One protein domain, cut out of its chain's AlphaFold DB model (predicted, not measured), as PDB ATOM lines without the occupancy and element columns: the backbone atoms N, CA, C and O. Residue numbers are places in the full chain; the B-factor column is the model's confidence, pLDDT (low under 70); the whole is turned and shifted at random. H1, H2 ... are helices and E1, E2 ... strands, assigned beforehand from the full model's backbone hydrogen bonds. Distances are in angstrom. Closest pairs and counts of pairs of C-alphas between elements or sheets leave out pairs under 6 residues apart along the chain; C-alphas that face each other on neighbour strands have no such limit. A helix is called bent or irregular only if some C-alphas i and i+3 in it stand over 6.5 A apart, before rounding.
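What this domain is: This is residues 39 to 213 of the 217 residues of an uncharacterized protein of Clostridiaceae bacterium (UniProt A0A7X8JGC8). A small hairpin of two short strands, E1 and E2, is set among long loops toward one end of the longest axis, and the helices H3 and H4 make a small pair toward the other end. Between them H2 runs near the middle, with the long, bent helix H1 on one side of it, while H5 meets the last turn of H2 at a corner, the two together making an L. The loop of residues 87 to 144 winds through the middle and out toward the surface, and well under half of the printed residues are in named elements: 72 of 175, the class being mostly helix. The order along the chain is H1, E1, E2, H2, H3, H4, H5, five named helices and two named strands, and the one sheet, E1 - E2, is antiparallel. The whole is compact, with a radius of gyration of the C-alphas of 16.1 A, and rounded, with spans of 46 by 41 by 33 A.

Where its parts are: Strand E1 is residues 74 to 76, with C-alpha 74 at (2.174, -41.779, 52.120), and strand E2 is residues 84 to 86. Helix H2, residues 145 to 160, measures 22.4 A from first to last C-alpha. Helix H1, residues 40 to 62, begins with C-alpha 40 at (12.540, -62.387, 33.990). By its hydrogen bonds H1 was assigned as one helix, but it is bent: C-alphas 50 and 53 are 7.0 A apart. Its arms are H1a, residues 40 to 50, 15.2 A long, and H1b, residues 53 to 62, 14.3 A long. Helix H3 is residues 169 to 173, and helix H4 is residues 177 to 184, 11.0 A long. Helix H5, residues 198 to 211, is 20.6 A long and ends with C-alpha 211 at (-13.122, -30.227, 33.493).

How they stand to each other: E1 and E2 form a hairpin, antiparallel at 140 degrees between their directions. C-alphas 74 and 86 face each other at 4.7 A, and N 75 and O 85 are within hydrogen-bond range at 3.0 A, as are N 85 and O 75 at 2.8 A. The hairpin is apart from H3, H4 and H5. H2 has the helix centre nearest to the mean of the C-alphas, at 7.0 A. H1a and H2 only just touch, with 3 pairs of C-alphas within 8 A, through residues 149 to 152 of H2 alone; the closest C-alphas are those of Asp 41 and Ile 149, 7.1 A apart. They run the same way at a steep tilt of 53 degrees. H1b is near H2, and the lines of H1a and H1b stand at a shallow tilt of 33 degrees, only just short of steep. H2 and H5 touch only at their ends, and only just, with 3 pairs of C-alphas within 8 A, the closest being those of Leu 158 and Arg 199 at 5.4 A; they are about perpendicular, at 79 degrees. H3 is close to H2 but not clearly touching, with the C-alphas of Thr 154 and Ile 171 6.4 A apart, and stands likewise to H5, with those of Cys 172 and Leu 202 6.9 A apart. H3 and H4 touch, the closest C-alphas being those of Ala 173 and Tyr 180 at 5.2 A. H4 and H5 are near each other, with their closest C-alphas 8.2 A apart. Every O i to N i+4 pair is within hydrogen-bond range in H1a, H1b, H2, H3 and H4; in H5 it is 8 of 10.

The domain as a whole: The printed part has 175 residues, 39 to 213, and no cut. The two C-alphas farthest apart are those of Lys 88 and Gly 187, at 47.0 A. The links from H1 to E1, from E2 to H2 and from H4 to H5 are long, with 11, 58 and 13 residues, and the link from H3 to H4 is tight. The mean pLDDT of the printed part is 82.2, and it is under 70 for residues 100 to 115, 143 to 145, 173 to 175, 186 to 188 and 208 to 213.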
ATOM      1  N   SER A  39      13.750 -66.014  37.018       84.44
ATOM      2  CA  SER A  39      12.628 -65.506  36.223       84.44
ATOM      3  C   SER A  39      12.936 -64.098  35.707       84.44
ATOM      4  O   SER A  39      13.649 -63.330  36.365       84.44
ATOM      5  N   GLU A  40      12.387 -63.737  34.548       83.81
ATOM      6  CA  GLU A  40      12.540 -62.387  33.990       83.81
ATOM      7  C   GLU A  40      12.074 -61.310  34.984       83.81
ATOM      8  O   GLU A  40      12.772 -60.320  35.189       83.81
ATOM      9  N   ASP A  41      11.003 -61.570  35.743       84.12
ATOM     10  CA  ASP A  41      10.547 -60.711  36.843       84.12
ATOM     11  C   ASP A  41      11.623 -60.469  37.908       84.12
ATOM     12  O   ASP A  41      11.763 -59.362  38.439       84.12
ATOM     13  N   LEU A  42      12.389 -61.503  38.269       86.69
ATOM     14  CA  LEU A  42      13.452 -61.377  39.260       86.69
ATOM     15  C   LEU A  42      14.646 -60.612  38.686       86.69
ATOM     16  O   LEU A  42      15.185 -59.738  39.370       86.69
ATOM     17  N   LYS A  43      15.027 -60.881  37.431       88.88
ATOM     18  CA  LYS A  43      16.060 -60.107  36.722       88.88
ATOM     19  C   LYS A  43      15.674 -58.629  36.658       88.88
ATOM     20  O   LYS A  43      16.482 -57.771  37.021       88.88
ATOM     21  N   TYR A  44      14.424 -58.341  36.307       89.56
ATOM     22  CA  TYR A  44      13.891 -56.987  36.240       89.56
ATOM     23  C   TYR A  44      13.873 -56.307  37.614       89.56
ATOM     24  O   TYR A  44      14.353 -55.185  37.750       89.56
ATOM     25  N   ARG A  45      13.445 -56.996  38.680       90.12
ATOM     26  CA  ARG A  45      13.515 -56.467  40.061       90.12
ATOM     27  C   ARG A  45      14.934 -56.114  40.483       90.12
ATOM     28  O   ARG A  45      15.139 -55.082  41.123       90.12
ATOM     29  N   ILE A  46      15.905 -56.965  40.153       90.94
ATOM     30  CA  ILE A  46      17.316 -56.712  40.456       90.94
ATOM     31  C   ILE A  46      17.783 -55.456  39.716       90.94
ATOM     32  O   ILE A  46      18.355 -54.572  40.355       90.94
ATOM     33  N   TYR A  47      17.512 -55.351  38.413       92.38
ATOM     34  CA  TYR A  47      17.805 -54.156  37.618       92.38
ATOM     35  C   TYR A  47      17.165 -52.900  38.226       92.38
ATOM     36  O   TYR A  47      17.849 -51.906  38.475       92.38
ATOM     37  N   TYR A  48      15.876 -52.970  38.548       92.75
ATOM     38  CA  TYR A  48      15.097 -51.843  39.039       92.75
ATOM     39  C   TYR A  48      15.687 -51.246  40.324       92.75
ATOM     40  O   TYR A  48      15.864 -50.033  40.440       92.75
ATOM     41  N   TYR A  49      16.063 -52.096  41.283       93.19
ATOM     42  CA  TYR A  49      16.619 -51.644  42.560       93.19
ATOM     43  C   TYR A  49      18.119 -51.341  42.532       93.19
ATOM     44  O   TYR A  49      18.574 -50.531  43.341       93.19
ATOM     45  N   ARG A  50      18.898 -51.976  41.649       94.50
ATOM     46  CA  ARG A  50      20.346 -51.728  41.549       94.50
ATOM     47  C   ARG A  50      20.697 -50.552  40.647       94.50
ATOM     48  O   ARG A  50      21.718 -49.917  40.890       94.50
ATOM     49  N   SER A  51      19.860 -50.259  39.656       94.31
ATOM     50  CA  SER A  51      20.156 -49.267  38.624       94.31
ATOM     51  C   SER A  51      19.116 -48.151  38.594       94.31
ATOM     52  O   SER A  51      19.450 -47.007  38.905       94.31
ATOM     53  N   PHE A  52      17.858 -48.469  38.278       95.38
ATOM     54  CA  PHE A  52      16.841 -47.450  37.995       95.38
ATOM     55  C   PHE A  52      16.500 -46.571  39.210       95.38
ATOM     56  O   PHE A  52      16.597 -45.349  39.133       95.38
ATOM     57  N   ILE A  53      16.144 -47.161  40.356       96.31
ATOM     58  CA  ILE A  53      15.729 -46.403  41.549       96.31
ATOM     59  C   ILE A  53      16.842 -45.514  42.126       96.31
ATOM     60  O   ILE A  53      16.559 -44.349  42.425       96.31
ATOM     61  N   PRO A  54      18.091 -45.995  42.291       97.38
ATOM     62  CA  PRO A  54      19.192 -45.136  42.712       97.38
ATOM     63  C   PRO A  54      19.424 -43.964  41.755       97.38
ATOM     64  O   PRO A  54      19.632 -42.838  42.211       97.38
ATOM     65  N   ASP A  55      19.357 -44.206  40.443       97.50
ATOM     66  CA  ASP A  55      19.512 -43.149  39.449       97.50
ATOM     67  C   ASP A  55      18.389 -42.111  39.522       97.50
ATOM     68  O   ASP A  55      18.655 -40.912  39.638       97.50
ATOM     69  N   LEU A  56      17.139 -42.575  39.566       97.25
ATOM     70  CA  LEU A  56      15.960 -41.728  39.694       97.25
ATOM     71  C   LEU A  56      16.035 -40.847  40.946       97.25
ATOM     72  O   LEU A  56      15.799 -39.641  40.874       97.25
ATOM     73  N   TYR A  57      16.425 -41.423  42.089       98.12
ATOM     74  CA  TYR A  57      16.619 -40.663  43.323       98.12
ATOM     75  C   TYR A  57      17.659 -39.554  43.150       98.12
ATOM     76  O   TYR A  57      17.417 -38.420  43.578       98.12
ATOM     77  N   ARG A  58      18.804 -39.846  42.514       98.25
ATOM     78  CA  ARG A  58      19.846 -38.842  42.250       98.25
ATOM     79  C   ARG A  58      19.319 -37.725  41.358       98.25
ATOM     80  O   ARG A  58      19.442 -36.567  41.751       98.25
ATOM     81  N   ARG A  59      18.681 -38.056  40.228       97.50
ATOM     82  CA  ARG A  59      18.098 -37.075  39.294       97.50
ATOM     83  C   ARG A  59      17.072 -36.185  39.973       97.50
ATOM     84  O   ARG A  59      17.191 -34.965  39.934       97.50
ATOM     85  N   HIS A  60      16.107 -36.774  40.673       97.62
ATOM     86  CA  HIS A  60      15.110 -35.993  41.393       97.62
ATOM     87  C   HIS A  60      15.747 -35.101  42.455       97.62
ATOM     88  O   HIS A  60      15.173 -34.076  42.820       97.62
ATOM     89  N   SER A  61      16.844 -35.530  43.083       97.31
ATOM     90  CA  SER A  61      17.483 -34.779  44.173       97.31
ATOM     91  C   SER A  61      18.281 -33.604  43.628       97.31
ATOM     92  O   SER A  61      18.107 -32.492  44.118       97.31
ATOM     93  N   SER A  62      19.069 -33.816  42.572       97.75
ATOM     94  CA  SER A  62      19.826 -32.747  41.914       97.75
ATOM     95  C   SER A  62      18.915 -31.713  41.252       97.75
ATOM     96  O   SER A  62      19.174 -30.518  41.349       97.75
ATOM     97  N   GLN A  63      17.809 -32.152  40.648       97.38
ATOM     98  CA  GLN A  63      16.841 -31.281  39.973       97.38
ATOM     99  C   GLN A  63      15.788 -30.682  40.914       97.38
ATOM    100  O   GLN A  63      14.923 -29.935  40.470       97.38
ATOM    101  N   LYS A  64      15.826 -31.015  42.213       96.06
ATOM    102  CA  LYS A  64      14.807 -30.620  43.203       96.06
ATOM    103  C   LYS A  64      13.372 -31.011  42.800       96.06
ATOM    104  O   LYS A  64      12.411 -30.407  43.266       96.06
ATOM    105  N   THR A  65      13.211 -32.063  41.998       96.12
ATOM    106  CA  THR A  65      11.906 -32.590  41.575       96.12
ATOM    107  C   THR A  65      11.100 -33.052  42.783       96.12
ATOM    108  O   THR A  65      11.533 -33.939  43.522       96.12
ATOM    109  N   ALA A  66       9.919 -32.475  42.984       96.38
ATOM    110  CA  ALA A  66       9.019 -32.837  44.069       96.38
ATOM    111  C   ALA A  66       7.754 -33.482  43.496       96.38
ATOM    112  O   ALA A  66       7.032 -32.854  42.725       96.38
ATOM    113  N   ASN A  67       7.502 -34.738  43.866       96.50
ATOM    114  CA  ASN A  67       6.369 -35.525  43.389       96.50
ATOM    115  C   ASN A  67       5.800 -36.341  44.557       96.50
ATOM    116  O   ASN A  67       6.541 -37.057  45.239       96.50
ATOM    117  N   CYS A  68       4.491 -36.217  44.795       96.19
ATOM    118  CA  CYS A  68       3.810 -36.815  45.942       96.19
ATOM    119  C   CYS A  68       3.976 -38.331  46.048       96.19
ATOM    120  O   CYS A  68       4.042 -38.830  47.171       96.19
ATOM    121  N   LEU A  69       4.128 -39.055  44.934       96.75
ATOM    122  CA  LEU A  69       4.402 -40.494  44.949       96.75
ATOM    123  C   LEU A  69       5.640 -40.846  45.788       96.75
ATOM    124  O   LEU A  69       5.682 -41.902  46.415       96.75
ATOM    125  N   PHE A  70       6.626 -39.952  45.849       97.81
ATOM    126  CA  PHE A  70       7.868 -40.136  46.600       97.81
ATOM    127  C   PHE A  70       7.852 -39.453  47.973       97.81
ATOM    128  O   PHE A  70       8.912 -39.206  48.553       97.81
ATOM    129  N   CYS A  71       6.672 -39.120  48.498       97.62
ATOM    130  CA  CYS A  71       6.521 -38.524  49.818       97.62
ATOM    131  C   CYS A  71       6.560 -39.592  50.925       97.62
ATOM    132  O   CYS A  71       5.915 -40.643  50.833       97.62
ATOM    133  N   ARG A  72       7.271 -39.304  52.021       97.44
ATOM    134  CA  ARG A  72       7.347 -40.163  53.215       97.44
ATOM    135  C   ARG A  72       6.056 -40.191  54.031       97.44
ATOM    136  O   ARG A  72       5.940 -41.002  54.945       97.44
ATOM    137  N   HIS A  73       5.119 -39.294  53.745       97.19
ATOM    138  CA  HIS A  73       3.833 -39.222  54.433       97.19
ATOM    139  C   HIS A  73       2.749 -40.061  53.755       97.19
ATOM    140  O   HIS A  73       1.617 -40.071  54.225       97.19
ATOM    141  N   LEU A  74       3.078 -40.780  52.676       95.81
ATOM    142  CA  LEU A  74       2.174 -41.779  52.120       95.81
ATOM    143  C   LEU A  74       2.281 -43.098  52.887       95.81
ATOM    144  O   LEU A  74       3.384 -43.604  53.142       95.81
ATOM    145  N   VAL A  75       1.113 -43.644  53.214       94.31
ATOM    146  CA  VAL A  75       0.902 -44.964  53.820       94.31
ATOM    147  C   VAL A  75      -0.162 -45.722  53.032       94.31
ATOM    148  O   VAL A  75      -0.936 -45.114  52.296       94.31
ATOM    149  N   LYS A  76      -0.194 -47.048  53.154       91.62
ATOM    150  CA  LYS A  76      -1.214 -47.876  52.498       91.62
ATOM    151  C   LYS A  76      -2.562 -47.688  53.184       91.62
ATOM    152  O   LYS A  76      -2.607 -47.586  54.404       91.62
ATOM    153  N   SER A  77      -3.630 -47.654  52.395       88.38
ATOM    154  CA  SER A  77      -4.990 -47.704  52.923       88.38
ATOM    155  C   SER A  77      -5.268 -49.080  53.525       88.38
ATOM    156  O   SER A  77      -4.880 -50.101  52.955       88.38
ATOM    157  N   GLU A  78      -5.957 -49.099  54.661       85.31
ATOM    158  CA  GLU A  78      -6.456 -50.328  55.285       85.31
ATOM    159  C   GLU A  78      -7.710 -50.852  54.571       85.31
ATOM    160  O   GLU A  78      -7.951 -52.056  54.540       85.31
ATOM    161  N   TYR A  79      -8.467 -49.955  53.932       82.25
ATOM    162  CA  TYR A  79      -9.739 -50.265  53.274       82.25
ATOM    163  C   TYR A  79      -9.588 -50.588  51.786       82.25
ATOM    164  O   TYR A  79     -10.354 -51.371  51.233       82.25
ATOM    165  N   HIS A  80      -8.587 -50.001  51.124       82.69
ATOM    166  CA  HIS A  80      -8.400 -50.116  49.678       82.69
ATOM    167  C   HIS A  80      -7.005 -50.669  49.366       82.69
ATOM    168  O   HIS A  80      -6.002 -49.965  49.482       82.69
ATOM    169  N   ARG A  81      -6.953 -51.939  48.940       79.81
ATOM    170  CA  ARG A  81      -5.750 -52.796  48.850       79.81
ATOM    171  C   ARG A  81      -4.530 -52.173  48.162       79.81
ATOM    172  O   ARG A  81      -3.393 -52.521  48.495       79.81
ATOM    173  N   TYR A  82      -4.758 -51.282  47.203       84.50
ATOM    174  CA  TYR A  82      -3.711 -50.687  46.373       84.50
ATOM    175  C   TYR A  82      -3.606 -49.167  46.482       84.50
ATOM    176  O   TYR A  82      -2.741 -48.555  45.855       84.50
ATOM    177  N   CYS A  83      -4.454 -48.552  47.300       88.25
ATOM    178  CA  CYS A  83      -4.462 -47.112  47.457       88.25
ATOM    179  C   CYS A  83      -3.511 -46.679  48.569       88.25
ATOM    180  O   CYS A  83      -3.261 -47.396  49.543       88.25
ATOM    181  N   LEU A  84      -3.012 -45.456  48.436       91.81
ATOM    182  CA  LEU A  84      -2.232 -44.778  49.458       91.81
ATOM    183  C   LEU A  84      -3.001 -43.563  49.976       91.81
ATOM    184  O   LEU A  84      -3.737 -42.921  49.225       91.81
ATOM    185  N   ILE A  85      -2.786 -43.241  51.246       93.06
ATOM    186  CA  ILE A  85      -3.360 -42.093  51.949       93.06
ATOM    187  C   ILE A  85      -2.216 -41.212  52.451       93.06
ATOM    188  O   ILE A  85      -1.148 -41.708  52.819       93.06
ATOM    189  N   CYS A  86      -2.435 -39.897  52.467       94.75
ATOM    190  CA  CYS A  86      -1.506 -38.945  53.059       94.75
ATOM    191  C   CYS A  86      -1.783 -38.773  54.557       94.75
ATOM    192  O   CYS A  86      -2.829 -38.263  54.944       94.75
ATOM    193  N   THR A  87      -0.808 -39.089  55.410       95.19
ATOM    194  CA  THR A  87      -0.929 -38.928  56.873       95.19
ATOM    195  C   THR A  87      -0.910 -37.476  57.349       95.19
ATOM    196  O   THR A  87      -1.091 -37.212  58.531       95.19
ATOM    197  N   LYS A  88      -0.682 -36.519  56.442       95.25
ATOM    198  CA  LYS A  88      -0.751 -35.079  56.729       95.25
ATOM    199  C   LYS A  88      -2.131 -34.476  56.471       95.25
ATOM    200  O   LYS A  88      -2.288 -33.278  56.663       95.25
ATOM    201  N   GLY A  89      -3.103 -35.274  56.018       83.19
ATOM    202  CA  GLY A  89      -4.486 -34.827  55.825       83.19
ATOM    203  C   GLY A  89      -4.669 -33.780  54.724       83.19
ATOM    204  O   GLY A  89      -5.689 -33.116  54.684       83.19
ATOM    205  N   THR A  90      -3.687 -33.595  53.834       84.69
ATOM    206  CA  THR A  90      -3.794 -32.618  52.733       84.69
ATOM    207  C   THR A  90      -4.702 -33.089  51.592       84.69
ATOM    208  O   THR A  90      -5.044 -32.303  50.715       84.69
ATOM    209  N   TYR A  91      -5.026 -34.380  51.562       85.56
ATOM    210  CA  TYR A  91      -5.855 -35.001  50.537       85.56
ATOM    211  C   TYR A  91      -6.893 -35.883  51.220       85.56
ATOM    212  O   TYR A  91      -6.527 -36.713  52.053       85.56
ATOM    213  N   ASP A  92      -8.150 -35.734  50.814       79.56
ATOM    214  CA  ASP A  92      -9.303 -36.259  51.562       79.56
ATOM    215  C   ASP A  92      -9.662 -37.709  51.205       79.56
ATOM    216  O   ASP A  92     -10.531 -38.325  51.819       79.56
ATOM    217  N   HIS A  93      -8.985 -38.276  50.206       84.75
ATOM    218  CA  HIS A  93      -9.248 -39.620  49.707       84.75
ATOM    219  C   HIS A  93      -7.963 -40.434  49.587       84.75
ATOM    220  O   HIS A  93      -6.842 -39.914  49.621       84.75
ATOM    221  N   CYS A  94      -8.129 -41.743  49.428       87.19
ATOM    222  CA  CYS A  94      -7.040 -42.613  49.030       87.19
ATOM    223  C   CYS A  94      -6.913 -42.618  47.501       87.19
ATOM    224  O   CYS A  94      -7.915 -42.629  46.790       87.19
ATOM    225  N   TYR A  95      -5.685 -42.659  46.994       88.06
ATOM    226  CA  TYR A  95      -5.422 -42.660  45.555       88.06
ATOM    227  C   TYR A  95      -4.431 -43.754  45.183       88.06
ATOM    228  O   TYR A  95      -3.590 -44.157  45.992       88.06
ATOM    229  N   LEU A  96      -4.509 -44.213  43.937       89.44
ATOM    230  CA  LEU A  96      -3.548 -45.153  43.372       89.44
ATOM    231  C   LEU A  96      -2.180 -44.480  43.181       89.44
ATOM    232  O   LEU A  96      -2.117 -43.277  42.907       89.44
ATOM    233  N   PRO A  97      -1.064 -45.217  43.317       92.12
ATOM    234  CA  PRO A  97       0.269 -44.647  43.141       92.12
ATOM    235  C   PRO A  97       0.518 -44.177  41.700       92.12
ATOM    236  O   PRO A  97       1.075 -43.100  41.475       92.12
ATOM    237  N   LEU A  98       0.094 -44.992  40.737       90.62
ATOM    238  CA  LEU A  98       0.359 -44.857  39.308       90.62
ATOM    239  C   LEU A  98      -0.906 -45.198  38.507       90.62
ATOM    240  O   LEU A  98      -1.792 -45.872  39.040       90.62
ATOM    241  N   PRO A  99      -0.988 -44.778  37.233       84.25
ATOM    242  CA  PRO A  99      -1.985 -45.302  36.300       84.25
ATOM    243  C   PRO A  99      -1.865 -46.829  36.186       84.25
ATOM    244  O   PRO A  99      -0.764 -47.317  35.943       84.25
ATOM    245  N   ALA A 100      -2.959 -47.584  36.332       69.75
ATOM    246  CA  ALA A 100      -2.983 -48.993  35.927       69.75
ATOM    247  C   ALA A 100      -4.400 -49.529  35.698       69.75
ATOM    248  O   ALA A 100      -5.346 -49.100  36.355       69.75
ATOM    249  N   ILE A 101      -4.489 -50.542  34.828       60.84
ATOM    250  CA  ILE A 101      -5.692 -51.355  34.575       60.84
ATOM    251  C   ILE A 101      -5.909 -52.379  35.701       60.84
ATOM    252  O   ILE A 101      -7.035 -52.709  36.037       60.84
ATOM    253  N   LEU A 102      -4.836 -52.863  36.338       57.81
ATOM    254  CA  LEU A 102      -4.882 -53.990  37.288       57.81
ATOM    255  C   LEU A 102      -5.478 -53.644  38.670       57.81
ATOM    256  O   LEU A 102      -5.290 -54.393  39.628       57.81
ATOM    257  N   TYR A 103      -6.152 -52.500  38.794       57.94
ATOM    258  CA  TYR A 103      -6.725 -51.992  40.043       57.94
ATOM    259  C   TYR A 103      -8.255 -52.117  40.120       57.94
ATOM    260  O   TYR A 103      -8.831 -51.548  41.051       57.94
ATOM    261  N   GLU A 104      -8.880 -52.864  39.196       54.12
ATOM    262  CA  GLU A 104     -10.342 -53.013  39.031       54.12
ATOM    263  C   GLU A 104     -11.114 -53.230  40.348       54.12
ATOM    264  O   GLU A 104     -12.174 -52.640  40.516       54.12
ATOM    265  N   ASP A 105     -10.549 -53.941  41.330       49.06
ATOM    266  CA  ASP A 105     -11.227 -54.235  42.607       49.06
ATOM    267  C   ASP A 105     -11.028 -53.188  43.727       49.06
ATOM    268  O   ASP A 105     -11.566 -53.337  44.823       49.06
ATOM    269  N   SER A 106     -10.201 -52.154  43.526       48.03
ATOM    270  CA  SER A 106      -9.764 -51.248  44.614       48.03
ATOM    271  C   SER A 106     -10.320 -49.829  44.562       48.03
ATOM    272  O   SER A 106     -10.216 -49.105  45.555       48.03
ATOM    273  N   ALA A 107     -10.932 -49.444  43.442       48.00
ATOM    274  CA  ALA A 107     -11.805 -48.284  43.389       48.00
ATOM    275  C   ALA A 107     -13.191 -48.768  43.813       48.00
ATOM    276  O   ALA A 107     -13.935 -49.321  43.006       48.00
ATOM    277  N   SER A 108     -13.497 -48.641  45.105       40.00
ATOM    278  CA  SER A 108     -14.855 -48.843  45.587       40.00
ATOM    279  C   SER A 108     -15.816 -48.080  44.683       40.00
ATOM    280  O   SER A 108     -15.603 -46.916  44.341       40.00
ATOM    281  N   ALA A 109     -16.821 -48.824  44.239       40.12
ATOM    282  CA  ALA A 109     -17.901 -48.388  43.396       40.12
ATOM    283  C   ALA A 109     -18.546 -47.127  43.975       40.12
ATOM    284  O   ALA A 109     -19.387 -47.201  44.866       40.12
ATOM    285  N   ASP A 110     -18.178 -45.978  43.425       40.78
ATOM    286  CA  ASP A 110     -19.121 -44.892  43.295       40.78
ATOM    287  C   ASP A 110     -19.410 -44.747  41.807       40.78
ATOM    288  O   ASP A 110     -18.511 -44.617  40.979       40.78
ATOM    289  N   SER A 111     -20.684 -44.847  41.464       40.06
ATOM    290  CA  SER A 111     -21.242 -44.890  40.106       40.06
ATOM    291  C   SER A 111     -20.921 -43.667  39.223       40.06
ATOM    292  O   SER A 111     -21.376 -43.581  38.079       40.06
ATOM    293  N   SER A 112     -20.104 -42.731  39.712       44.47
ATOM    294  CA  SER A 112     -19.546 -41.651  38.914       44.47
ATOM    295  C   SER A 112     -18.305 -42.148  38.163       44.47
ATOM    296  O   SER A 112     -17.339 -42.627  38.748       44.47
ATOM    297  N   LYS A 113     -18.320 -42.027  36.833       49.47
ATOM    298  CA  LYS A 113     -17.226 -42.365  35.899       49.47
ATOM    299  C   LYS A 113     -16.004 -41.435  36.051       49.47
ATOM    300  O   LYS A 113     -15.465 -40.935  35.062       49.47
ATOM    301  N   THR A 114     -15.598 -41.136  37.278       55.12
ATOM    302  CA  THR A 114     -14.562 -40.159  37.589       55.12
ATOM    303  C   THR A 114     -13.235 -40.883  37.765       55.12
ATOM    304  O   THR A 114     -12.999 -41.555  38.764       55.12
ATOM    305  N   LEU A 115     -12.345 -40.751  36.780       63.88
ATOM    306  CA  LEU A 115     -10.971 -41.231  36.899       63.88
ATOM    307  C   LEU A 115     -10.224 -40.378  37.931       63.88
ATOM    308  O   LEU A 115      -9.873 -39.227  37.669       63.88
ATOM    309  N   PHE A 116      -9.961 -40.943  39.106       74.31
ATOM    310  CA  PHE A 116      -9.171 -40.266  40.127       74.31
ATOM    311  C   PHE A 116      -7.711 -40.110  39.676       74.31
ATOM    312  O   PHE A 116      -7.071 -41.064  39.231       74.31
ATOM    313  N   LYS A 117      -7.172 -38.889  39.812       86.12
ATOM    314  CA  LYS A 117      -5.773 -38.567  39.487       86.12
ATOM    315  C   LYS A 117      -4.841 -39.369  40.418       86.12
ATOM    316  O   LYS A 117      -4.980 -39.246  41.632       86.12
ATOM    317  N   PRO A 118      -3.905 -40.194  39.909       90.50
ATOM    318  CA  PRO A 118      -3.001 -40.971  40.756       90.50
ATOM    319  C   PRO A 118      -1.930 -40.084  41.405       90.50
ATOM    320  O   PRO A 118      -1.619 -38.997  40.908       90.50
ATOM    321  N   TRP A 119      -1.308 -40.571  42.484       93.69
ATOM    322  CA  TRP A 119      -0.306 -39.836  43.270       93.69
ATOM    323  C   TRP A 119       0.848 -39.275  42.440       93.69
ATOM    324  O   TRP A 119       1.325 -38.184  42.743       93.69
ATOM    325  N   TYR A 120       1.272 -39.988  41.392       94.38
ATOM    326  CA  TYR A 120       2.329 -39.529  40.491       94.38
ATOM    327  C   TYR A 120       2.023 -38.185  39.815       94.38
ATOM    328  O   TYR A 120       2.948 -37.415  39.570       94.38
ATOM    329  N   PHE A 121       0.750 -37.885  39.540       92.12
ATOM    330  CA  PHE A 121       0.340 -36.629  38.904       92.12
ATOM    331  C   PHE A 121      -0.282 -35.625  39.896       92.12
ATOM    332  O   PHE A 121      -0.757 -34.560  39.493       92.12
ATOM    333  N   MET A 122      -0.326 -35.932  41.195       91.00
ATOM    334  CA  MET A 122      -0.858 -34.996  42.191       91.00
ATOM    335  C   MET A 122       0.046 -33.769  42.341       91.00
ATOM    336  O   MET A 122       1.273 -33.872  42.354       91.00
ATOM    337  N   LYS A 123      -0.573 -32.594  42.506       92.00
ATOM    338  CA  LYS A 123       0.150 -31.348  42.774       92.00
ATOM    339  C   LYS A 123       0.798 -31.422  44.152       92.00
ATOM    340  O   LYS A 123       0.093 -31.463  45.144       92.00
ATOM    341  N   THR A 124       2.120 -31.343  44.219       94.31
ATOM    342  CA  THR A 124       2.866 -31.416  45.480       94.31
ATOM    343  C   THR A 124       2.384 -30.410  46.533       94.31
ATOM    344  O   THR A 124       2.211 -29.226  46.240       94.31
ATOM    345  N   CYS A 125       2.187 -30.878  47.770       93.38
ATOM    346  CA  CYS A 125       1.772 -30.043  48.897       93.38
ATOM    347  C   CYS A 125       2.957 -29.495  49.709       93.38
ATOM    348  O   CYS A 125       4.084 -29.977  49.599       93.38
ATOM    349  N   SER A 126       2.689 -28.516  50.577       95.38
ATOM    350  CA  SER A 126       3.694 -27.885  51.449       95.38
ATOM    351  C   SER A 126       4.311 -28.838  52.474       95.38
ATOM    352  O   SER A 126       5.445 -28.639  52.891       95.38
ATOM    353  N   SER A 127       3.593 -29.898  52.856       96.06
ATOM    354  CA  SER A 127       4.100 -30.944  53.755       96.06
ATOM    355  C   SER A 127       4.899 -32.031  53.031       96.06
ATOM    356  O   SER A 127       5.132 -33.096  53.601       96.06
ATOM    357  N   PHE A 128       5.272 -31.825  51.765       97.31
ATOM    358  CA  PHE A 128       6.076 -32.795  51.037       97.31
ATOM    359  C   PHE A 128       7.423 -32.998  51.720       97.31
ATOM    360  O   PHE A 128       8.224 -32.077  51.856       97.31
ATOM    361  N   GLU A 129       7.701 -34.251  52.052       97.50
ATOM    362  CA  GLU A 129       9.026 -34.660  52.470       97.50
ATOM    363  C   GLU A 129       9.412 -35.937  51.749       97.50
ATOM    364  O   GLU A 129       8.700 -36.942  51.761       97.50
ATOM    365  N   ARG A 130      10.556 -35.871  51.081       97.88
ATOM    366  CA  ARG A 130      11.027 -36.912  50.185       97.88
ATOM    367  C   ARG A 130      11.412 -38.179  50.945       97.88
ATOM    368  O   ARG A 130      12.063 -38.126  51.984       97.88
ATOM    369  N   LEU A 131      11.085 -39.331  50.370       97.94
ATOM    370  CA  LEU A 131      11.610 -40.618  50.814       97.94
ATOM    371  C   LEU A 131      13.146 -40.678  50.716       97.94
ATOM    372  O   LEU A 131      13.715 -40.210  49.729       97.94
ATOM    373  N   PRO A 132      13.830 -41.322  51.677       96.69
ATOM    374  CA  PRO A 132      15.266 -41.552  51.576       96.69
ATOM    375  C   PRO A 132      15.580 -42.545  50.452       96.69
ATOM    376  O   PRO A 132      14.786 -43.444  50.168       96.69
ATOM    377  N   GLY A 133      16.777 -42.448  49.863       94.94
ATOM    378  CA  GLY A 133      17.167 -43.239  48.686       94.94
ATOM    379  C   GLY A 133      16.956 -44.754  48.830       94.94
ATOM    380  O   GLY A 133      16.403 -45.387  47.934       94.94
ATOM    381  N   LYS A 134      17.282 -45.340  49.993       93.00
ATOM    382  CA  LYS A 134      17.087 -46.783  50.260       93.00
ATOM    383  C   LYS A 134      15.618 -47.231  50.229       93.00
ATOM    384  O   LYS A 134      15.347 -48.417  50.082       93.00
ATOM    385  N   GLN A 135      14.676 -46.304  50.396       95.31
ATOM    386  CA  GLN A 135      13.237 -46.573  50.454       95.31
ATOM    387  C   GLN A 135      12.469 -45.851  49.344       95.31
ATOM    388  O   GLN A 135      11.247 -45.747  49.420       95.31
ATOM    389  N   TYR A 136      13.151 -45.354  48.309       96.50
ATOM    390  CA  TYR A 136      12.542 -44.443  47.341       96.50
ATOM    391  C   TYR A 136      11.373 -45.067  46.563       96.50
ATOM    392  O   TYR A 136      10.426 -44.377  46.207       96.50
ATOM    393  N   ALA A 137      11.371 -46.393  46.401       94.44
ATOM    394  CA  ALA A 137      10.281 -47.141  45.774       94.44
ATOM    395  C   ALA A 137       9.247 -47.725  46.761       94.44
ATOM    396  O   ALA A 137       8.417 -48.536  46.350       94.44
ATOM    397  N   ARG A 138       9.280 -47.399  48.067       94.38
ATOM    398  CA  ARG A 138       8.450 -48.116  49.063       94.38
ATOM    399  C   ARG A 138       6.949 -48.009  48.778       94.38
ATOM    400  O   ARG A 138       6.216 -48.956  49.042       94.38
ATOM    401  N   ASN A 139       6.517 -46.875  48.226       94.94
ATOM    402  CA  ASN A 139       5.112 -46.582  47.943       94.94
ATOM    403  C   ASN A 139       4.577 -47.373  46.730       94.94
ATOM    404  O   ASN A 139       3.379 -47.375  46.483       94.94
ATOM    405  N   LEU A 140       5.445 -48.080  45.997       92.44
ATOM    406  CA  LEU A 140       5.083 -48.909  44.840       92.44
ATOM    407  C   LEU A 140       4.973 -50.400  45.167       92.44
ATOM    408  O   LEU A 140       4.474 -51.180  44.355       92.44
ATOM    409  N   ARG A 141       5.472 -50.812  46.338       85.94
ATOM    410  CA  ARG A 141       5.607 -52.222  46.704       85.94
ATOM    411  C   ARG A 141       4.344 -52.735  47.387       85.94
ATOM    412  O   ARG A 141       4.058 -52.377  48.532       85.94
ATOM    413  N   PHE A 142       3.663 -53.678  46.748       79.00
ATOM    414  CA  PHE A 142       2.556 -54.439  47.332       79.00
ATOM    415  C   PHE A 142       2.980 -55.896  47.561       79.00
ATOM    416  O   PHE A 142       3.938 -56.378  46.963       79.00
ATOM    417  N   LEU A 143       2.324 -56.597  48.491       62.81
ATOM    418  CA  LEU A 143       2.733 -57.951  48.908       62.81
ATOM    419  C   LEU A 143       2.505 -59.028  47.822       62.81
ATOM    420  O   LEU A 143       2.921 -60.163  48.011       62.81
ATOM    421  N   LEU A 144       1.929 -58.667  46.666       58.22
ATOM    422  CA  LEU A 144       1.748 -59.535  45.497       58.22
ATOM    423  C   LEU A 144       2.536 -59.020  44.283       58.22
ATOM    424  O   LEU A 144       2.686 -57.810  44.072       58.22
ATOM    425  N   SER A 145       3.114 -59.956  43.526       69.12
ATOM    426  CA  SER A 145       4.286 -59.710  42.682       69.12
ATOM    427  C   SER A 145       4.006 -58.987  41.368       69.12
ATOM    428  O   SER A 145       4.834 -58.155  41.002       69.12
ATOM    429  N   SER A 146       2.868 -59.235  40.716       78.88
ATOM    430  CA  SER A 146       2.553 -58.689  39.385       78.88
ATOM    431  C   SER A 146       2.259 -57.191  39.408       78.88
ATOM    432  O   SER A 146       2.842 -56.446  38.634       78.88
ATOM    433  N   ILE A 147       1.446 -56.715  40.356       82.69
ATOM    434  CA  ILE A 147       1.144 -55.276  40.507       82.69
ATOM    435  C   ILE A 147       2.401 -54.483  40.847       82.69
ATOM    436  O   ILE A 147       2.597 -53.369  40.374       82.69
ATOM    437  N   THR A 148       3.283 -55.072  41.654       87.81
ATOM    438  CA  THR A 148       4.561 -54.443  41.981       87.81
ATOM    439  C   THR A 148       5.445 -54.309  40.739       87.81
ATOM    440  O   THR A 148       6.016 -53.244  40.534       87.81
ATOM    441  N   ILE A 149       5.537 -55.353  39.904       88.62
ATOM    442  CA  ILE A 149       6.257 -55.285  38.623       88.62
ATOM    443  C   ILE A 149       5.612 -54.241  37.714       88.62
ATOM    444  O   ILE A 149       6.297 -53.334  37.268       88.62
ATOM    445  N   HIS A 150       4.292 -54.283  37.545       87.75
ATOM    446  CA  HIS A 150       3.569 -53.317  36.727       87.75
ATOM    447  C   HIS A 150       3.822 -51.867  37.171       87.75
ATOM    448  O   HIS A 150       4.078 -50.999  36.349       87.75
ATOM    449  N   ASN A 151       3.831 -51.593  38.478       90.19
ATOM    450  CA  ASN A 151       4.173 -50.272  39.003       90.19
ATOM    451  C   ASN A 151       5.610 -49.851  38.673       90.19
ATOM    452  O   ASN A 151       5.870 -48.672  38.441       90.19
ATOM    453  N   TYR A 152       6.551 -50.791  38.688       91.69
ATOM    454  CA  TYR A 152       7.941 -50.515  38.336       91.69
ATOM    455  C   TYR A 152       8.064 -50.154  36.867       91.69
ATOM    456  O   TYR A 152       8.630 -49.114  36.541       91.69
ATOM    457  N   GLU A 153       7.452 -50.962  36.010       90.44
ATOM    458  CA  GLU A 153       7.456 -50.723  34.579       90.44
ATOM    459  C   GLU A 153       6.753 -49.412  34.219       90.44
ATOM    460  O   GLU A 153       7.260 -48.627  33.418       90.44
ATOM    461  N   THR A 154       5.614 -49.130  34.861       90.94
ATOM    462  CA  THR A 154       4.872 -47.888  34.656       90.94
ATOM    463  C   THR A 154       5.697 -46.677  35.076       90.94
ATOM    464  O   THR A 154       5.761 -45.698  34.334       90.94
ATOM    465  N   LEU A 155       6.369 -46.722  36.233       93.44
ATOM    466  CA  LEU A 155       7.224 -45.613  36.654       93.44
ATOM    467  C   LEU A 155       8.432 -45.443  35.725       93.44
ATOM    468  O   LEU A 155       8.741 -44.318  35.339       93.44
ATOM    469  N   GLU A 156       9.103 -46.531  35.348       92.69
ATOM    470  CA  GLU A 156      10.224 -46.478  34.408       92.69
ATOM    471  C   GLU A 156       9.799 -45.872  33.070       92.69
ATOM    472  O   GLU A 156      10.446 -44.949  32.572       92.69
ATOM    473  N   GLY A 157       8.656 -46.307  32.543       90.69
ATOM    474  CA  GLY A 157       8.103 -45.779  31.308       90.69
ATOM    475  C   GLY A 157       7.720 -44.301  31.383       90.69
ATOM    476  O   GLY A 157       7.934 -43.573  30.415       90.69
ATOM    477  N   LEU A 158       7.198 -43.831  32.520       90.81
ATOM    478  CA  LEU A 158       6.871 -42.416  32.731       90.81
ATOM    479  C   LEU A 158       8.115 -41.528  32.857       90.81
ATOM    480  O   LEU A 158       8.101 -40.392  32.381       90.81
ATOM    481  N   GLU A 159       9.171 -42.033  33.492       92.81
ATOM    482  CA  GLU A 159      10.400 -41.280  33.760       92.81
ATOM    483  C   GLU A 159      11.361 -41.260  32.573       92.81
ATOM    484  O   GLU A 159      11.962 -40.225  32.285       92.81
ATOM    485  N   ASN A 160      11.501 -42.386  31.875       90.06
ATOM    486  CA  ASN A 160      12.485 -42.549  30.807       90.06
ATOM    487  C   ASN A 160      11.859 -42.535  29.409       90.06
ATOM    488  O   ASN A 160      12.581 -42.437  28.423       90.06
ATOM    489  N   GLY A 161      10.537 -42.694  29.290       85.19
ATOM    490  CA  GLY A 161       9.871 -42.870  27.998       85.19
ATOM    491  C   GLY A 161      10.184 -44.206  27.309       85.19
ATOM    492  O   GLY A 161       9.737 -44.408  26.179       85.19
ATOM    493  N   ILE A 162      10.931 -45.102  27.965       84.56
ATOM    494  CA  ILE A 162      11.265 -46.461  27.519       84.56
ATOM    495  C   ILE A 162      11.064 -47.443  28.671       84.56
ATOM    496  O   ILE A 162      11.204 -47.074  29.833       84.56
ATOM    497  N   LEU A 163      10.815 -48.699  28.325       83.06
ATOM    498  CA  LEU A 163      10.816 -49.846  29.214       83.06
ATOM    499  C   LEU A 163      11.556 -50.995  28.535       83.06
ATOM    500  O   LEU A 163      11.176 -51.413  27.438       83.06
ATOM    501  N   SER A 164      12.605 -51.506  29.181       79.56
ATOM    502  CA  SER A 164      13.388 -52.646  28.674       79.56
ATOM    503  C   SER A 164      13.808 -52.485  27.202       79.56
ATOM    504  O   SER A 164      13.768 -53.433  26.424       79.56
ATOM    505  N   GLY A 165      14.177 -51.260  26.806       74.50
ATOM    506  CA  GLY A 165      14.605 -50.930  25.441       74.50
ATOM    507  C   GLY A 165      13.477 -50.680  24.434       74.50
ATOM    508  O   GLY A 165      13.762 -50.501  23.256       74.50
ATOM    509  N   SER A 166      12.214 -50.642  24.869       79.69
ATOM    510  CA  SER A 166      11.058 -50.410  23.996       79.69
ATOM    511  C   SER A 166      10.125 -49.315  24.522       79.69
ATOM    512  O   SER A 166       9.995 -49.115  25.728       79.69
ATOM    513  N   ARG A 167       9.436 -48.592  23.636       80.88
ATOM    514  CA  ARG A 167       8.410 -47.611  24.012       80.88
ATOM    515  C   ARG A 167       7.260 -48.315  24.736       80.88
ATOM    516  O   ARG A 167       6.604 -49.172  24.136       80.88
ATOM    517  N   PRO A 168       6.903 -47.898  25.961       81.62
ATOM    518  CA  PRO A 168       5.888 -48.569  26.759       81.62
ATOM    519  C   PRO A 168       4.484 -48.079  26.378       81.62
ATOM    520  O   PRO A 168       3.720 -47.576  27.198       81.62
ATOM    521  N   CYS A 169       4.118 -48.204  25.100       73.12
ATOM    522  CA  CYS A 169       2.835 -47.719  24.583       73.12
ATOM    523  C   CYS A 169       1.633 -48.405  25.252       73.12
ATOM    524  O   CYS A 169       0.529 -47.864  25.223       73.12
ATOM    525  N   TYR A 170       1.835 -49.570  25.873       73.50
ATOM    526  CA  TYR A 170       0.810 -50.223  26.679       73.50
ATOM    527  C   TYR A 170       0.415 -49.387  27.911       73.50
ATOM    528  O   TYR A 170      -0.756 -49.400  28.264       73.50
ATOM    529  N   ILE A 171       1.315 -48.574  28.489       78.25
ATOM    530  CA  ILE A 171       0.968 -47.628  29.567       78.25
ATOM    531  C   ILE A 171      -0.041 -46.589  29.048       78.25
ATOM    532  O   ILE A 171      -0.982 -46.237  29.752       78.25
ATOM    533  N   CYS A 172       0.092 -46.130  27.793       72.25
ATOM    534  CA  CYS A 172      -0.936 -45.291  27.159       72.25
ATOM    535  C   CYS A 172      -2.262 -46.046  27.019       72.25
ATOM    536  O   CYS A 172      -3.315 -45.490  27.317       72.25
ATOM    537  N   ALA A 173      -2.206 -47.307  26.574       68.75
ATOM    538  CA  ALA A 173      -3.390 -48.152  26.422       68.75
ATOM    539  C   ALA A 173      -4.111 -48.402  27.756       68.75
ATOM    540  O   ALA A 173      -5.322 -48.584  27.747       68.75
ATOM    541  N   CYS A 174      -3.396 -48.354  28.888       67.88
ATOM    542  CA  CYS A 174      -3.987 -48.448  30.222       67.88
ATOM    543  C   CYS A 174      -4.947 -47.311  30.576       67.88
ATOM    544  O   CYS A 174      -5.687 -47.441  31.546       67.88
ATOM    545  N   VAL A 175      -4.927 -46.210  29.824       68.00
ATOM    546  CA  VAL A 175      -5.723 -45.014  30.119       68.00
ATOM    547  C   VAL A 175      -6.596 -44.597  28.933       68.00
ATOM    548  O   VAL A 175      -7.747 -44.227  29.131       68.00
ATOM    549  N   ASP A 176      -6.084 -44.673  27.701       70.94
ATOM    550  CA  ASP A 176      -6.824 -44.377  26.468       70.94
ATOM    551  C   ASP A 176      -6.287 -45.264  25.325       70.94
ATOM    552  O   ASP A 176      -5.168 -45.091  24.828       70.94
ATOM    553  N   TYR A 177      -7.089 -46.230  24.872       72.31
ATOM    554  CA  TYR A 177      -6.693 -47.124  23.781       72.31
ATOM    555  C   TYR A 177      -6.497 -46.384  22.444       72.31
ATOM    556  O   TYR A 177      -5.637 -46.761  21.640       72.31
ATOM    557  N   ASP A 178      -7.220 -45.290  22.200       74.44
ATOM    558  CA  ASP A 178      -7.005 -44.465  21.012       74.44
ATOM    559  C   ASP A 178      -5.685 -43.696  21.096       74.44
ATOM    560  O   ASP A 178      -5.027 -43.492  20.073       74.44
ATOM    561  N   LEU A 179      -5.226 -43.345  22.301       71.06
ATOM    562  CA  LEU A 179      -3.887 -42.790  22.506       71.06
ATOM    563  C   LEU A 179      -2.801 -43.764  22.044       71.06
ATOM    564  O   LEU A 179      -1.849 -43.348  21.378       71.06
ATOM    565  N   TYR A 180      -2.965 -45.051  22.348       76.00
ATOM    566  CA  TYR A 180      -2.083 -46.112  21.868       76.00
ATOM    567  C   TYR A 180      -2.112 -46.238  20.337       76.00
ATOM    568  O   TYR A 180      -1.050 -46.223  19.708       76.00
ATOM    569  N   LYS A 181      -3.303 -46.282  19.717       78.06
ATOM    570  CA  LYS A 181      -3.434 -46.331  18.246       78.06
ATOM    571  C   LYS A 181      -2.750 -45.139  17.581       78.06
ATOM    572  O   LYS A 181      -2.042 -45.318  16.594       78.06
ATOM    573  N   ARG A 182      -2.947 -43.930  18.122       75.75
ATOM    574  CA  ARG A 182      -2.305 -42.704  17.627       75.75
ATOM    575  C   ARG A 182      -0.785 -42.785  17.745       75.75
ATOM    576  O   ARG A 182      -0.107 -42.402  16.804       75.75
ATOM    577  N   CYS A 183      -0.261 -43.308  18.857       71.12
ATOM    578  CA  CYS A 183       1.180 -43.491  19.061       71.12
ATOM    579  C   CYS A 183       1.794 -44.399  17.985       71.12
ATOM    580  O   CYS A 183       2.768 -44.019  17.348       71.12
ATOM    581  N   LYS A 184       1.176 -45.555  17.715       72.50
ATOM    582  CA  LYS A 184       1.672 -46.518  16.716       72.50
ATOM    583  C   LYS A 184       1.604 -46.046  15.262       72.50
ATOM    584  O   LYS A 184       2.261 -46.635  14.416       72.50
ATOM    585  N   ARG A 185       0.781 -45.042  14.957       77.69
ATOM    586  CA  ARG A 185       0.557 -44.545  13.589       77.69
ATOM    587  C   ARG A 185       1.447 -43.355  13.213       77.69
ATOM    588  O   ARG A 185       1.301 -42.839  12.110       77.69
ATOM    589  N   GLN A 186       2.319 -42.883  14.108       69.44
ATOM    590  CA  GLN A 186       3.231 -41.778  13.797       69.44
ATOM    591  C   GLN A 186       4.284 -42.234  12.771       69.44
ATOM    592  O   GLN A 186       4.845 -43.317  12.907       69.44
ATOM    593  N   GLY A 187       4.530 -41.433  11.727       61.84
ATOM    594  CA  GLY A 187       5.440 -41.795  10.627       61.84
ATOM    595  C   GLY A 187       6.914 -41.921  11.039       61.84
ATOM    596  O   GLY A 187       7.689 -42.572  10.351       61.84
ATOM    597  N   ASP A 188       7.277 -41.345  12.182       67.75
ATOM    598  CA  ASP A 188       8.579 -41.392  12.855       67.75
ATOM    599  C   ASP A 188       8.587 -42.364  14.055       67.75
ATOM    600  O   ASP A 188       9.389 -42.235  14.984       67.75
ATOM    601  N   TYR A 189       7.665 -43.332  14.085       70.19
ATOM    602  CA  TYR A 189       7.562 -44.297  15.175       70.19
ATOM    603  C   TYR A 189       8.765 -45.252  15.195       70.19
ATOM    604  O   TYR A 189       8.779 -46.288  14.535       70.19
ATOM    605  N   ASP A 190       9.754 -44.923  16.023       78.69
ATOM    606  CA  ASP A 190      10.805 -45.848  16.437       78.69
ATOM    607  C   ASP A 190      10.468 -46.439  17.811       78.69
ATOM    608  O   ASP A 190      10.459 -45.735  18.826       78.69
ATOM    609  N   ILE A 191      10.214 -47.750  17.840       79.44
ATOM    610  CA  ILE A 191       9.906 -48.500  19.058       79.44
ATOM    611  C   ILE A 191      11.053 -48.477  20.075       79.44
ATOM    612  O   ILE A 191      10.780 -48.626  21.259       79.44
ATOM    613  N   CYS A 192      12.297 -48.266  19.653       83.31
ATOM    614  CA  CYS A 192      13.472 -48.290  20.522       83.31
ATOM    615  C   CYS A 192      13.808 -46.918  21.131       83.31
ATOM    616  O   CYS A 192      14.590 -46.833  22.079       83.31
ATOM    617  N   SER A 193      13.217 -45.835  20.621       82.00
ATOM    618  CA  SER A 193      13.501 -44.474  21.092       82.00
ATOM    619  C   SER A 193      12.597 -44.047  22.262       82.00
ATOM    620  O   SER A 193      11.406 -44.367  22.261       82.00
ATOM    621  N   PRO A 194      13.093 -43.265  23.240       82.12
ATOM    622  CA  PRO A 194      12.263 -42.668  24.288       82.12
ATOM    623  C   PRO A 194      11.038 -41.918  23.766       82.12
ATOM    624  O   PRO A 194      11.118 -41.144  22.816       82.12
ATOM    625  N   CYS A 195       9.897 -42.112  24.427       79.81
ATOM    626  CA  CYS A 195       8.669 -41.368  24.173       79.81
ATOM    627  C   CYS A 195       8.523 -40.210  25.181       79.81
ATOM    628  O   CYS A 195       8.021 -40.426  26.286       79.81
ATOM    629  N   PRO A 196       8.892 -38.963  24.831       77.62
ATOM    630  CA  PRO A 196       8.847 -37.844  25.778       77.62
ATOM    631  C   PRO A 196       7.418 -37.370  26.080       77.62
ATOM    632  O   PRO A 196       7.175 -36.654  27.050       77.62
ATOM    633  N   ILE A 197       6.449 -37.747  25.241       78.31
ATOM    634  CA  ILE A 197       5.073 -37.246  25.318       78.31
ATOM    635  C   ILE A 197       4.156 -38.103  26.194       78.31
ATOM    636  O   ILE A 197       3.045 -37.661  26.489       78.31
ATOM    637  N   ILE A 198       4.583 -39.306  26.604       81.50
ATOM    638  CA  ILE A 198       3.731 -40.253  27.338       81.50
ATOM    639  C   ILE A 198       3.216 -39.652  28.645       81.50
ATOM    640  O   ILE A 198       2.011 -39.631  28.883       81.50
ATOM    641  N   ARG A 199       4.119 -39.058  29.431       85.06
ATOM    642  CA  ARG A 199       3.799 -38.424  30.710       85.06
ATOM    643  C   ARG A 199       2.780 -37.298  30.542       85.06
ATOM    644  O   ARG A 199       1.750 -37.312  31.202       85.06
ATOM    645  N   LYS A 200       3.040 -36.371  29.612       84.69
ATOM    646  CA  LYS A 200       2.168 -35.215  29.339       84.69
ATOM    647  C   LYS A 200       0.780 -35.649  28.865       84.69
ATOM    648  O   LYS A 200      -0.225 -35.096  29.298       84.69
ATOM    649  N   LYS A 201       0.718 -36.633  27.964       81.25
ATOM    650  CA  LYS A 201      -0.551 -37.154  27.443       81.25
ATOM    651  C   LYS A 201      -1.370 -37.816  28.547       81.25
ATOM    652  O   LYS A 201      -2.545 -37.499  28.677       81.25
ATOM    653  N   LEU A 202      -0.752 -38.666  29.364       82.88
ATOM    654  CA  LEU A 202      -1.433 -39.314  30.484       82.88
ATOM    655  C   LEU A 202      -1.922 -38.303  31.520       82.88
ATOM    656  O   LEU A 202      -3.078 -38.370  31.925       82.88
ATOM    657  N   GLU A 203      -1.094 -37.327  31.889       86.06
ATOM    658  CA  GLU A 203      -1.494 -36.249  32.796       86.06
ATOM    659  C   GLU A 203      -2.722 -35.491  32.270       86.06
ATOM    660  O   GLU A 203      -3.691 -35.315  33.009       86.06
ATOM    661  N   SER A 204      -2.737 -35.147  30.975       83.69
ATOM    662  CA  SER A 204      -3.863 -34.437  30.360       83.69
ATOM    663  C   SER A 204      -5.177 -35.220  30.399       83.69
ATOM    664  O   SER A 204      -6.238 -34.609  30.495       83.69
ATOM    665  N   VAL A 205      -5.138 -36.559  30.377       80.31
ATOM    666  CA  VAL A 205      -6.358 -37.369  30.521       80.31
ATOM    667  C   VAL A 205      -6.959 -37.161  31.911       80.31
ATOM    668  O   VAL A 205      -8.140 -36.838  32.029       80.31
ATOM    669  N   TYR A 206      -6.144 -37.249  32.964       79.44
ATOM    670  CA  TYR A 206      -6.615 -37.043  34.337       79.44
ATOM    671  C   TYR A 206      -7.047 -35.597  34.623       79.44
ATOM    672  O   TYR A 206      -7.889 -35.365  35.487       79.44
ATOM    673  N   GLU A 207      -6.487 -34.617  33.915       80.69
ATOM    674  CA  GLU A 207      -6.883 -33.211  34.051       80.69
ATOM    675  C   GLU A 207      -8.185 -32.898  33.313       80.69
ATOM    676  O   GLU A 207      -9.079 -32.280  33.889       80.69
ATOM    677  N   ASN A 208      -8.341 -33.385  32.081       66.81
ATOM    678  CA  ASN A 208      -9.528 -33.130  31.263       66.81
ATOM    679  C   ASN A 208     -10.784 -33.820  31.809       66.81
ATOM    680  O   ASN A 208     -11.875 -33.260  31.709       66.81
ATOM    681  N   HIS A 209     -10.645 -34.978  32.460       57.94
ATOM    682  CA  HIS A 209     -11.765 -35.614  33.159       57.94
ATOM    683  C   HIS A 209     -12.308 -34.772  34.325       57.94
ATOM    684  O   HIS A 209     -13.481 -34.898  34.662       57.94
ATOM    685  N   ARG A 210     -11.505 -33.871  34.910       51.72
ATOM    686  CA  ARG A 210     -11.953 -32.953  35.971       51.72
ATOM    687  C   ARG A 210     -12.746 -31.762  35.418       51.72
ATOM    688  O   ARG A 210     -13.594 -31.214  36.117       51.72
ATOM    689  N   SER A 211     -12.484 -31.365  34.172       42.19
ATOM    690  CA  SER A 211     -13.122 -30.227  33.493       42.19
ATOM    691  C   SER A 211     -14.571 -30.502  33.094       42.19
ATOM    692  O   SER A 211     -15.394 -29.594  33.137       42.19
ATOM    693  N   SER A 212     -14.897 -31.752  32.757       42.47
ATOM    694  CA  SER A 212     -16.254 -32.166  32.368       42.47
ATOM    695  C   SER A 212     -17.210 -32.373  33.553       42.47
ATOM    696  O   SER A 212     -18.344 -32.787  33.346       42.47
ATOM    697  N   ILE A 213     -16.756 -32.117  34.790       45.03
ATOM    698  CA  ILE A 213     -17.497 -32.376  36.041       45.03
ATOM    699  C   ILE A 213     -17.693 -31.082  36.857       45.03
ATOM    700  O   ILE A 213     -18.135 -31.118  38.001       45.03
TER     701      ILE A 213